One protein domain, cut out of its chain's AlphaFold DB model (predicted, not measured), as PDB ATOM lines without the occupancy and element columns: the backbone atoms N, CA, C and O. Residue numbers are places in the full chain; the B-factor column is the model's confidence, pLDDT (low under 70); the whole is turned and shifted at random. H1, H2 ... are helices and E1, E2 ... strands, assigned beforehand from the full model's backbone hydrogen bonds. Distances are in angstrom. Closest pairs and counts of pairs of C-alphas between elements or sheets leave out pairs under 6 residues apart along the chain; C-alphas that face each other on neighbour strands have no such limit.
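AT A GLANCE: This is residues 13 to 83 of the 88 residues of an uncharacterized protein of Magnetospirillum gryphiswaldense (UniProt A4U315). One antiparallel sheet of six strands, only just strongly twisted, has a single short helix, H1, over one face, and the long link of residues 62 to 78 loops past the side away from H1. The printed part has 71 residues, in the order E1, E2, E3, H1, E4, E5, E6; the sheet runs E1, E2, E3, E5, E4, E6. The class is mixed, helices and strands, with under half of the residues in named elements. It is compact, with a radius of gyration of the C-alphas of 10.7 A and spans of 29 by 24 by 20 A.

HOW THE PARTS SIT: Start at edge strand E1, residues 13 to 15, in a hairpin with E2, residues 21 to 24; N 14 and O 22 are 3.0 A apart. E2 forms a hairpin with E3, residues 30 to 35, with N 21 and O 34 at 2.7 A, and E1, E2, E3 are a meander, each strand the antiparallel neighbour of the one before. Next comes H1, residues 39 to 46, in which every O i to N i+4 pair is within hydrogen-bond range. H1 is on the sheet at a height of 7.4 A, over E5, residues 57 to 61, and along the strands, at 13 degrees to E5 on the local plane; the closest C-alphas of the two are those of Ala 44 and Gly 60, 4.8 A. E4, residues 50 to 54, forms a hairpin with E5, with N 52 and O 59 at 2.7 A. E3, H1 and E4 are a split strand-helix-strand unit, two strands running the same way with E5 between them, and its crossover is right-handed. E5 is also the antiparallel neighbour of E3, with N 33 and O 60 at 2.8 A. Edge strand E6, residues 79 to 82, is antiparallel to E4, with N 51 and O 82 at 2.8 A.

IN THESE COORDINATES: Find C-alpha 13 at (55.642, -38.662, -39.493), where E1 begins. E3 is 15.2 A long from first to last C-alpha, H1 10.8 A, E4 13.7 A and E5 12.9 A. E6 ends at C-alpha 82, at (41.770, -41.017, -21.661).

THE WHOLE: The C-alphas farthest apart are those of Lys 27 and His 76, 29.5 A. The printed part has no cut; the link from E5 to E6 is long, 17 residues, and the others are tight. The mean pLDDT of the printed part is 89.5, with residue 18 under 70.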
ATOM      1  N   SER A  13      55.113 -38.281 -40.798       88.00
ATOM      2  CA  SER A  13      55.642 -38.662 -39.493       88.00
ATOM      3  C   SER A  13      56.959 -37.941 -39.240       88.00
ATOM      4  O   SER A  13      57.830 -37.880 -40.106       88.00
ATOM      5  N   GLN A  14      57.090 -37.368 -38.049       88.06
ATOM      6  CA  GLN A  14      58.321 -36.741 -37.579       88.06
ATOM      7  C   GLN A  14      58.701 -37.365 -36.234       88.06
ATOM      8  O   GLN A  14      57.822 -37.474 -35.379       88.06
ATOM      9  N   PRO A  15      59.961 -37.772 -36.011       88.94
ATOM     10  CA  PRO A  15      60.376 -38.315 -34.722       88.94
ATOM     11  C   PRO A  15      60.138 -37.309 -33.590       88.94
ATOM     12  O   PRO A  15      60.306 -36.101 -33.769       88.94
ATOM     13  N   LEU A  16      59.729 -37.824 -32.432       86.44
ATOM     14  CA  LEU A  16      59.586 -37.061 -31.196       86.44
ATOM     15  C   LEU A  16      60.740 -37.409 -30.247       86.44
ATOM     16  O   LEU A  16      60.993 -38.588 -29.981       86.44
ATOM     17  N   ASP A  17      61.390 -36.389 -29.687       77.75
ATOM     18  CA  ASP A  17      62.371 -36.572 -28.616       77.75
ATOM     19  C   ASP A  17      61.680 -37.211 -27.400       77.75
ATOM     20  O   ASP A  17      60.746 -36.647 -26.829       77.75
ATOM     21  N   GLY A  18      62.094 -38.428 -27.034       69.06
ATOM     22  CA  GLY A  18      61.432 -39.235 -25.993       69.06
ATOM     23  C   GLY A  18      60.703 -40.485 -26.501       69.06
ATOM     24  O   GLY A  18      60.121 -41.218 -25.698       69.06
ATOM     25  N   GLY A  19      60.793 -40.763 -27.804       82.00
ATOM     26  CA  GLY A  19      60.313 -41.996 -28.422       82.00
ATOM     27  C   GLY A  19      58.899 -41.856 -28.979       82.00
ATOM     28  O   GLY A  19      57.994 -41.375 -28.305       82.00
ATOM     29  N   GLY A  20      58.721 -42.306 -30.220       90.12
ATOM     30  CA  GLY A  20      57.491 -42.147 -30.991       90.12
ATOM     31  C   GLY A  20      57.627 -41.110 -32.103       90.12
ATOM     32  O   GLY A  20      58.723 -40.663 -32.440       90.12
ATOM     33  N   VAL A  21      56.493 -40.756 -32.694       92.94
ATOM     34  CA  VAL A  21      56.386 -39.850 -33.832       92.94
ATOM     35  C   VAL A  21      55.212 -38.898 -33.651       92.94
ATOM     36  O   VAL A  21      54.153 -39.276 -33.149       92.94
ATOM     37  N   ILE A  22      55.387 -37.660 -34.090       92.12
ATOM     38  CA  ILE A  22      54.299 -36.724 -34.344       92.12
ATOM     39  C   ILE A  22      53.695 -37.071 -35.702       92.12
ATOM     40  O   ILE A  22      54.422 -37.222 -36.683       92.12
ATOM     41  N   LEU A  23      52.371 -37.164 -35.750       92.12
ATOM     42  CA  LEU A  23      51.588 -37.352 -36.964       92.12
ATOM     43  C   LEU A  23      51.032 -36.001 -37.407       92.12
ATOM     44  O   LEU A  23      50.351 -35.317 -36.633       92.12
ATOM     45  N   ARG A  24      51.309 -35.623 -38.653       90.75
ATOM     46  CA  ARG A  24      50.793 -34.404 -39.278       90.75
ATOM     47  C   ARG A  24      50.062 -34.715 -40.572       90.75
ATOM     48  O   ARG A  24      50.371 -35.698 -41.245       90.75
ATOM     49  N   ASP A  25      49.115 -33.857 -40.927       87.88
ATOM     50  CA  ASP A  25      48.544 -33.866 -42.270       87.88
ATOM     51  C   ASP A  25      49.548 -33.291 -43.291       87.88
ATOM     52  O   ASP A  25      50.597 -32.743 -42.938       87.88
ATOM     53  N   ILE A  26      49.212 -33.384 -44.578       86.62
ATOM     54  CA  ILE A  26      50.037 -32.845 -45.674       86.62
ATOM     55  C   ILE A  26      50.189 -31.317 -45.647       86.62
ATOM     56  O   ILE A  26      51.066 -30.777 -46.316       86.62
ATOM     57  N   LYS A  27      49.327 -30.616 -44.906       86.12
ATOM     58  CA  LYS A  27      49.377 -29.162 -44.711       86.12
ATOM     59  C   LYS A  27      50.229 -28.792 -43.489       86.12
ATOM     60  O   LYS A  27      50.414 -27.612 -43.213       86.12
ATOM     61  N   GLY A  28      50.761 -29.783 -42.771       86.56
ATOM     62  CA  GLY A  28      51.586 -29.613 -41.581       86.56
ATOM     63  C   GLY A  28      50.802 -29.490 -40.271       86.56
ATOM     64  O   GLY A  28      51.424 -29.304 -39.220       86.56
ATOM     65  N   HIS A  29      49.473 -29.617 -40.278       89.19
ATOM     66  CA  HIS A  29      48.669 -29.564 -39.056       89.19
ATOM     67  C   HIS A  29      48.878 -30.813 -38.204       89.19
ATOM     68  O   HIS A  29      49.037 -31.916 -38.722       89.19
ATOM     69  N   LEU A  30      48.858 -30.641 -36.882       89.44
ATOM     70  CA  LEU A  30      48.937 -31.754 -35.942       89.44
ATOM     71  C   LEU A  30      47.679 -32.622 -36.053       89.44
ATOM     72  O   LEU A  30      46.571 -32.135 -35.846       89.44
ATOM     73  N   VAL A  31      47.872 -33.911 -36.317       91.88
ATOM     74  CA  VAL A  31      46.813 -34.928 -36.281       91.88
ATOM     75  C   VAL A  31      46.908 -35.735 -34.992       91.88
ATOM     76  O   VAL A  31      45.892 -36.035 -34.364       91.88
ATOM     77  N   GLY A  32      48.132 -36.064 -34.575       93.00
ATOM     78  CA  GLY A  32      48.335 -36.913 -33.416       93.00
ATOM     79  C   GLY A  32      49.788 -37.198 -33.061       93.00
ATOM     80  O   GLY A  32      50.716 -36.572 -33.568       93.00
ATOM     81  N   LEU A  33      49.971 -38.168 -32.174       94.31
ATOM     82  CA  LEU A  33      51.239 -38.713 -31.703       94.31
ATOM     83  C   LEU A  33      51.113 -40.234 -31.665       94.31
ATOM     84  O   LEU A  33      50.104 -40.732 -31.184       94.31
ATOM     85  N   LEU A  34      52.128 -40.974 -32.088       94.44
ATOM     86  CA  LEU A  34      52.137 -42.436 -32.028       94.44
ATOM     87  C   LEU A  34      53.453 -42.923 -31.429       94.44
ATOM     88  O   LEU A  34      54.519 -42.452 -31.812       94.44
ATOM     89  N   GLY A  35      53.416 -43.906 -30.538       93.75
ATOM     90  CA  GLY A  35      54.640 -44.541 -30.054       93.75
ATOM     91  C   GLY A  35      54.391 -45.711 -29.117       93.75
ATOM     92  O   GLY A  35      53.264 -45.987 -28.729       93.75
ATOM     93  N   HIS A  36      55.466 -46.391 -28.731       92.19
ATOM     94  CA  HIS A  36      55.424 -47.529 -27.804       92.19
ATOM     95  C   HIS A  36      55.666 -47.151 -26.336       92.19
ATOM     96  O   HIS A  36      55.601 -48.001 -25.452       92.19
ATOM     97  N   SER A  37      55.969 -45.882 -26.059       90.31
ATOM     98  CA  SER A  37      56.254 -45.409 -24.706       90.31
ATOM     99  C   SER A  37      54.980 -44.908 -24.018       90.31
ATOM    100  O   SER A  37      54.250 -44.116 -24.619       90.31
ATOM    101  N   PRO A  38      54.739 -45.243 -22.735       87.94
ATOM    102  CA  PRO A  38      53.666 -44.635 -21.945       87.94
ATOM    103  C   PRO A  38      53.747 -43.099 -21.876       87.94
ATOM    104  O   PRO A  38      52.726 -42.437 -21.683       87.94
ATOM    105  N   ASN A  39      54.931 -42.510 -22.099       90.31
ATOM    106  CA  ASN A  39      55.128 -41.055 -22.163       90.31
ATOM    107  C   ASN A  39      54.313 -40.383 -23.281       90.31
ATOM    108  O   ASN A  39      54.019 -39.186 -23.197       90.31
ATOM    109  N   ILE A  40      53.900 -41.145 -24.302       91.75
ATOM    110  CA  ILE A  40      52.992 -40.660 -25.346       91.75
ATOM    111  C   ILE A  40      51.660 -40.215 -24.743       91.75
ATOM    112  O   ILE A  40      51.126 -39.199 -25.172       91.75
ATOM    113  N   ILE A  41      51.157 -40.893 -23.704       90.94
ATOM    114  CA  ILE A  41      49.898 -40.514 -23.046       90.94
ATOM    115  C   ILE A  41      50.036 -39.134 -22.401       90.94
ATOM    116  O   ILE A  41      49.205 -38.259 -22.626       90.94
ATOM    117  N   ALA A  42      51.095 -38.919 -21.616       90.06
ATOM    118  CA  ALA A  42      51.325 -37.637 -20.951       90.06
ATOM    119  C   ALA A  42      51.485 -36.494 -21.968       90.06
ATOM    120  O   ALA A  42      50.893 -35.429 -21.802       90.06
ATOM    121  N   THR A  43      52.226 -36.748 -23.051       91.62
ATOM    122  CA  THR A  43      52.450 -35.782 -24.137       91.62
ATOM    123  C   THR A  43      51.174 -35.491 -24.930       91.62
ATOM    124  O   THR A  43      50.934 -34.351 -25.318       91.62
ATOM    125  N   ALA A  44      50.340 -36.504 -25.172       92.19
ATOM    126  CA  ALA A  44      49.057 -36.343 -25.843       92.19
ATOM    127  C   ALA A  44      48.133 -35.435 -25.026       92.19
ATOM    128  O   ALA A  44      47.630 -34.434 -25.533       92.19
ATOM    129  N   LEU A  45      47.988 -35.724 -23.733       91.69
ATOM    130  CA  LEU A  45      47.084 -34.985 -22.854       91.69
ATOM    131  C   LEU A  45      47.527 -33.540 -22.626       91.69
ATOM    132  O   LEU A  45      46.680 -32.649 -22.619       91.69
ATOM    133  N   SER A  46      48.833 -33.282 -22.483       90.25
ATOM    134  CA  SER A  46      49.352 -31.911 -22.354       90.25
ATOM    135  C   SER A  46      49.143 -31.073 -23.619       90.25
ATOM    136  O   SER A  46      49.112 -29.848 -23.545       90.25
ATOM    137  N   ARG A  47      48.948 -31.728 -24.770       89.06
ATOM    138  CA  ARG A  47      48.624 -31.107 -26.063       89.06
ATOM    139  C   ARG A  47      47.126 -31.085 -26.377       89.06
ATOM    140  O   ARG A  47      46.758 -30.701 -27.483       89.06
ATOM    141  N   GLY A  48      46.269 -31.497 -25.443       91.56
ATOM    142  CA  GLY A  48      44.821 -31.523 -25.656       91.56
ATOM    143  C   GLY A  48      44.350 -32.626 -26.611       91.56
ATOM    144  O   GLY A  48      43.308 -32.477 -27.243       91.56
ATOM    145  N   LEU A  49      45.108 -33.720 -26.728       94.44
ATOM    146  CA  LEU A  49      44.773 -34.880 -27.554       94.44
ATOM    147  C   LEU A  49      44.139 -36.000 -26.720       94.44
ATOM    148  O   LEU A  49      44.554 -36.265 -25.587       94.44
ATOM    149  N   ASP A  50      43.185 -36.702 -27.317       94.75
ATOM    150  CA  ASP A  50      42.623 -37.930 -26.770       94.75
ATOM    151  C   ASP A  50      43.609 -39.083 -26.937       94.75
ATOM    152  O   ASP A  50      44.218 -39.244 -27.992       94.75
ATOM    153  N   ALA A  51      43.775 -39.887 -25.892       95.19
ATOM    154  CA  ALA A  51      44.733 -40.978 -25.841       95.19
ATOM    155  C   ALA A  51      44.047 -42.341 -25.993       95.19
ATOM    156  O   ALA A  51      43.064 -42.648 -25.309       95.19
ATOM    157  N   TYR A  52      44.639 -43.182 -26.831       95.19
ATOM    158  CA  TYR A  52      44.197 -44.514 -27.213       95.19
ATOM    159  C   TYR A  52      45.337 -45.526 -27.045       95.19
ATOM    160  O   TYR A  52      46.517 -45.170 -27.066       95.19
ATOM    161  N   LEU A  53      44.973 -46.796 -26.876       94.50
ATOM    162  CA  LEU A  53      45.887 -47.929 -26.750       94.50
ATOM    163  C   LEU A  53      45.424 -49.076 -27.647       94.50
ATOM    164  O   LEU A  53      44.249 -49.446 -27.611       94.50
ATOM    165  N   ALA A  54      46.359 -49.671 -28.380       93.56
ATOM    166  CA  ALA A  54      46.146 -50.906 -29.126       93.56
ATOM    167  C   ALA A  54      47.473 -51.643 -29.322       93.56
ATOM    168  O   ALA A  54      48.466 -51.013 -29.662       93.56
ATOM    169  N   ASP A  55      47.511 -52.959 -29.112       90.81
ATOM    170  CA  ASP A  55      48.670 -53.808 -29.443       90.81
ATOM    171  C   ASP A  55      50.033 -53.301 -28.907       90.81
ATOM    172  O   ASP A  55      51.067 -53.429 -29.560       90.81
ATOM    173  N   GLY A  56      50.045 -52.682 -27.719       90.06
ATOM    174  CA  GLY A  56      51.257 -52.099 -27.121       90.06
ATOM    175  C   GLY A  56      51.706 -50.762 -27.734       90.06
ATOM    176  O   GLY A  56      52.799 -50.281 -27.429       90.06
ATOM    177  N   TRP A  57      50.878 -50.158 -28.582       93.44
ATOM    178  CA  TRP A  57      51.024 -48.804 -29.104       93.44
ATOM    179  C   TRP A  57      50.103 -47.831 -28.385       93.44
ATOM    180  O   TRP A  57      48.933 -48.113 -28.127       93.44
ATOM    181  N   PHE A  58      50.628 -46.641 -28.140       94.25
ATOM    182  CA  PHE A  58      49.903 -45.494 -27.629       94.25
ATOM    183  C   PHE A  58      49.711 -44.491 -28.759       94.25
ATOM    184  O   PHE A  58      50.670 -44.135 -29.449       94.25
ATOM    185  N   LEU A  59      48.479 -44.024 -28.918       95.00
ATOM    186  CA  LEU A  59      48.091 -43.044 -29.921       95.00
ATOM    187  C   LEU A  59      47.423 -41.858 -29.226       95.00
ATOM    188  O   LEU A  59      46.446 -42.033 -28.511       95.00
ATOM    189  N   GLY A  60      47.936 -40.653 -29.432       95.25
ATOM    190  CA  GLY A  60      47.238 -39.409 -29.126       95.25
ATOM    191  C   GLY A  60      46.644 -38.833 -30.404       95.25
ATOM    192  O   GLY A  60      47.394 -38.674 -31.357       95.25
ATOM    193  N   VAL A  61      45.362 -38.487 -30.455       94.69
ATOM    194  CA  VAL A  61      44.739 -37.835 -31.625       94.69
ATOM    195  C   VAL A  61      43.905 -36.637 -31.218       94.69
ATOM    196  O   VAL A  61      43.395 -36.560 -30.101       94.69
ATOM    197  N   VAL A  62      43.767 -35.674 -32.126       92.81
ATOM    198  CA  VAL A  62      42.863 -34.538 -31.913       92.81
ATOM    199  C   VAL A  62      41.437 -35.080 -31.696       92.81
ATOM    200  O   VAL A  62      41.029 -35.946 -32.464       92.81
ATOM    201  N   PRO A  63      40.647 -34.585 -30.719       89.06
ATOM    202  CA  PRO A  63      39.375 -35.210 -30.307       89.06
ATOM    203  C   PRO A  63      38.303 -35.435 -31.389       89.06
ATOM    204  O   PRO A  63      37.358 -36.193 -31.187       89.06
ATOM    205  N   GLN A  64      38.432 -34.752 -32.523       86.62
ATOM    206  CA  GLN A  64      37.521 -34.791 -33.673       86.62
ATOM    207  C   GLN A  64      38.032 -35.686 -34.817       86.62
ATOM    208  O   GLN A  64      37.361 -35.833 -35.836       86.62
ATOM    209  N   VAL A  65      39.207 -36.295 -34.651       87.88
ATOM    210  CA  VAL A  65      39.769 -37.282 -35.573       87.88
ATOM    211  C   VAL A  65      39.386 -38.675 -35.088       87.88
ATOM    212  O   VAL A  65      39.699 -39.054 -33.961       87.88
ATOM    213  N   ASP A  66      38.736 -39.442 -35.959       88.00
ATOM    214  CA  ASP A  66      38.513 -40.866 -35.730       88.00
ATOM    215  C   ASP A  66      39.857 -41.617 -35.848       88.00
ATOM    216  O   ASP A  66      40.473 -41.595 -36.921       88.00
ATOM    217  N   PRO A  67      40.353 -42.259 -34.775       89.00
ATOM    218  CA  PRO A  67      41.622 -42.979 -34.813       89.00
ATOM    219  C   PRO A  67      41.605 -44.169 -35.785       89.00
ATOM    220  O   PRO A  67      42.653 -44.493 -36.347       89.00
ATOM    221  N   ASP A  68      40.449 -44.792 -36.035       86.31
ATOM    222  CA  ASP A  68      40.331 -45.915 -36.975       86.31
ATOM    223  C   ASP A  68      40.318 -45.448 -38.443       86.31
ATOM    224  O   ASP A  68      40.605 -46.234 -39.350       86.31
ATOM    225  N   ALA A  69      40.066 -44.156 -38.687       83.94
ATOM    226  CA  ALA A  69      40.183 -43.538 -40.007       83.94
ATOM    227  C   ALA A  69      41.637 -43.217 -40.394       83.94
ATOM    228  O   ALA A  69      41.916 -42.925 -41.562       83.94
ATOM    229  N   LEU A  70      42.574 -43.261 -39.441       84.00
ATOM    230  CA  LEU A  70      43.986 -43.043 -39.730       84.00
ATOM    231  C   LEU A  70      44.574 -44.234 -40.504       84.00
ATOM    232  O   LEU A  70      44.212 -45.384 -40.250       84.00
ATOM    233  N   PRO A  71      45.567 -44.006 -41.381       81.06
ATOM    234  CA  PRO A  71      46.274 -45.057 -42.116       81.06
ATOM    235  C   PRO A  71      47.215 -45.895 -41.223       81.06
ATOM    236  O   PRO A  71      48.219 -46.421 -41.692       81.06
ATOM    237  N   ILE A  72      46.914 -46.001 -39.929       79.94
ATOM    238  CA  ILE A  72      47.655 -46.724 -38.894       79.94
ATOM    239  C   ILE A  72      46.656 -47.525 -38.050       79.94
ATOM    240  O   ILE A  72      46.407 -47.225 -36.885       79.94
ATOM    241  N   THR A  73      46.029 -48.528 -38.665       74.44
ATOM    242  CA  THR A  73      45.000 -49.334 -37.998       74.44
ATOM    243  C   THR A  73      45.638 -50.562 -37.329       74.44
ATOM    244  O   THR A  73      46.247 -51.384 -38.023       74.44
ATOM    245  N   PRO A  74      45.530 -50.709 -35.997       83.19
ATOM    246  CA  PRO A  74      45.979 -51.891 -35.267       83.19
ATOM    247  C   PRO A  74      45.051 -53.082 -35.544       83.19
ATOM    248  O   PRO A  74      43.936 -52.914 -36.038       83.19
ATOM    249  N   THR A  75      45.485 -54.302 -35.212       82.88
ATOM    250  CA  THR A  75      44.698 -55.516 -35.503       82.88
ATOM    251  C   THR A  75      43.393 -55.557 -34.706       82.88
ATOM    252  O   THR A  75      42.378 -56.021 -35.220       82.88
ATOM    253  N   HIS A  76      43.402 -55.033 -33.477       85.31
ATOM    254  CA  HIS A  76      42.258 -55.085 -32.556       85.31
ATOM    255  C   HIS A  76      41.511 -53.748 -32.399       85.31
ATOM    256  O   HIS A  76      40.686 -53.615 -31.496       85.31
ATOM    257  N   GLY A  77      41.784 -52.769 -33.268       87.50
ATOM    258  CA  GLY A  77      41.205 -51.425 -33.180       87.50
ATOM    259  C   GLY A  77      41.762 -50.585 -32.025       87.50
ATOM    260  O   GLY A  77      42.467 -51.077 -31.138       87.50
ATOM    261  N   TRP A  78      41.474 -49.284 -32.048       93.56
ATOM    262  CA  TRP A  78      41.938 -48.351 -31.022       93.56
ATOM    263  C   TRP A  78      40.992 -48.291 -29.823       93.56
ATOM    264  O   TRP A  78      39.824 -47.925 -29.943       93.56
ATOM    265  N   ARG A  79      41.508 -48.552 -28.616       94.19
ATOM    266  CA  ARG A  79      40.734 -48.377 -27.380       94.19
ATOM    267  C   ARG A  79      41.049 -47.041 -26.727       94.19
ATOM    268  O   ARG A  79      42.179 -46.824 -26.296       94.19
ATOM    269  N   LEU A  80      40.044 -46.177 -26.585       94.12
ATOM    270  CA  LEU A  80      40.166 -44.932 -25.823       94.12
ATOM    271  C   LEU A  80      40.526 -45.247 -24.365       94.12
ATOM    272  O   LEU A  80      39.827 -46.006 -23.696       94.12
ATOM    273  N   ILE A  81      41.599 -44.636 -23.870       94.31
ATOM    274  CA  ILE A  81      42.043 -44.776 -22.477       94.31
ATOM    275  C   ILE A  81      41.874 -43.480 -21.684       94.31
ATOM    276  O   ILE A  81      41.648 -43.539 -20.476       94.31
ATOM    277  N   ARG A  82      41.961 -42.309 -22.333       91.94
ATOM    278  CA  ARG A  82      41.770 -41.017 -21.661       91.94
ATOM    279  C   ARG A  82      41.421 -39.908 -22.647       91.94
ATOM    280  O   ARG A  82      42.113 -39.745 -23.643       91.94
ATOM    281  N   ARG A  83      40.394 -39.115 -22.337       91.81
ATOM    282  CA  ARG A  83      40.080 -37.891 -23.087       91.81
ATOM    283  C   ARG A  83      40.954 -36.727 -22.622       91.81
ATOM    284  O   ARG A  83      41.245 -36.613 -21.425       91.81
TER     285      ARG A  83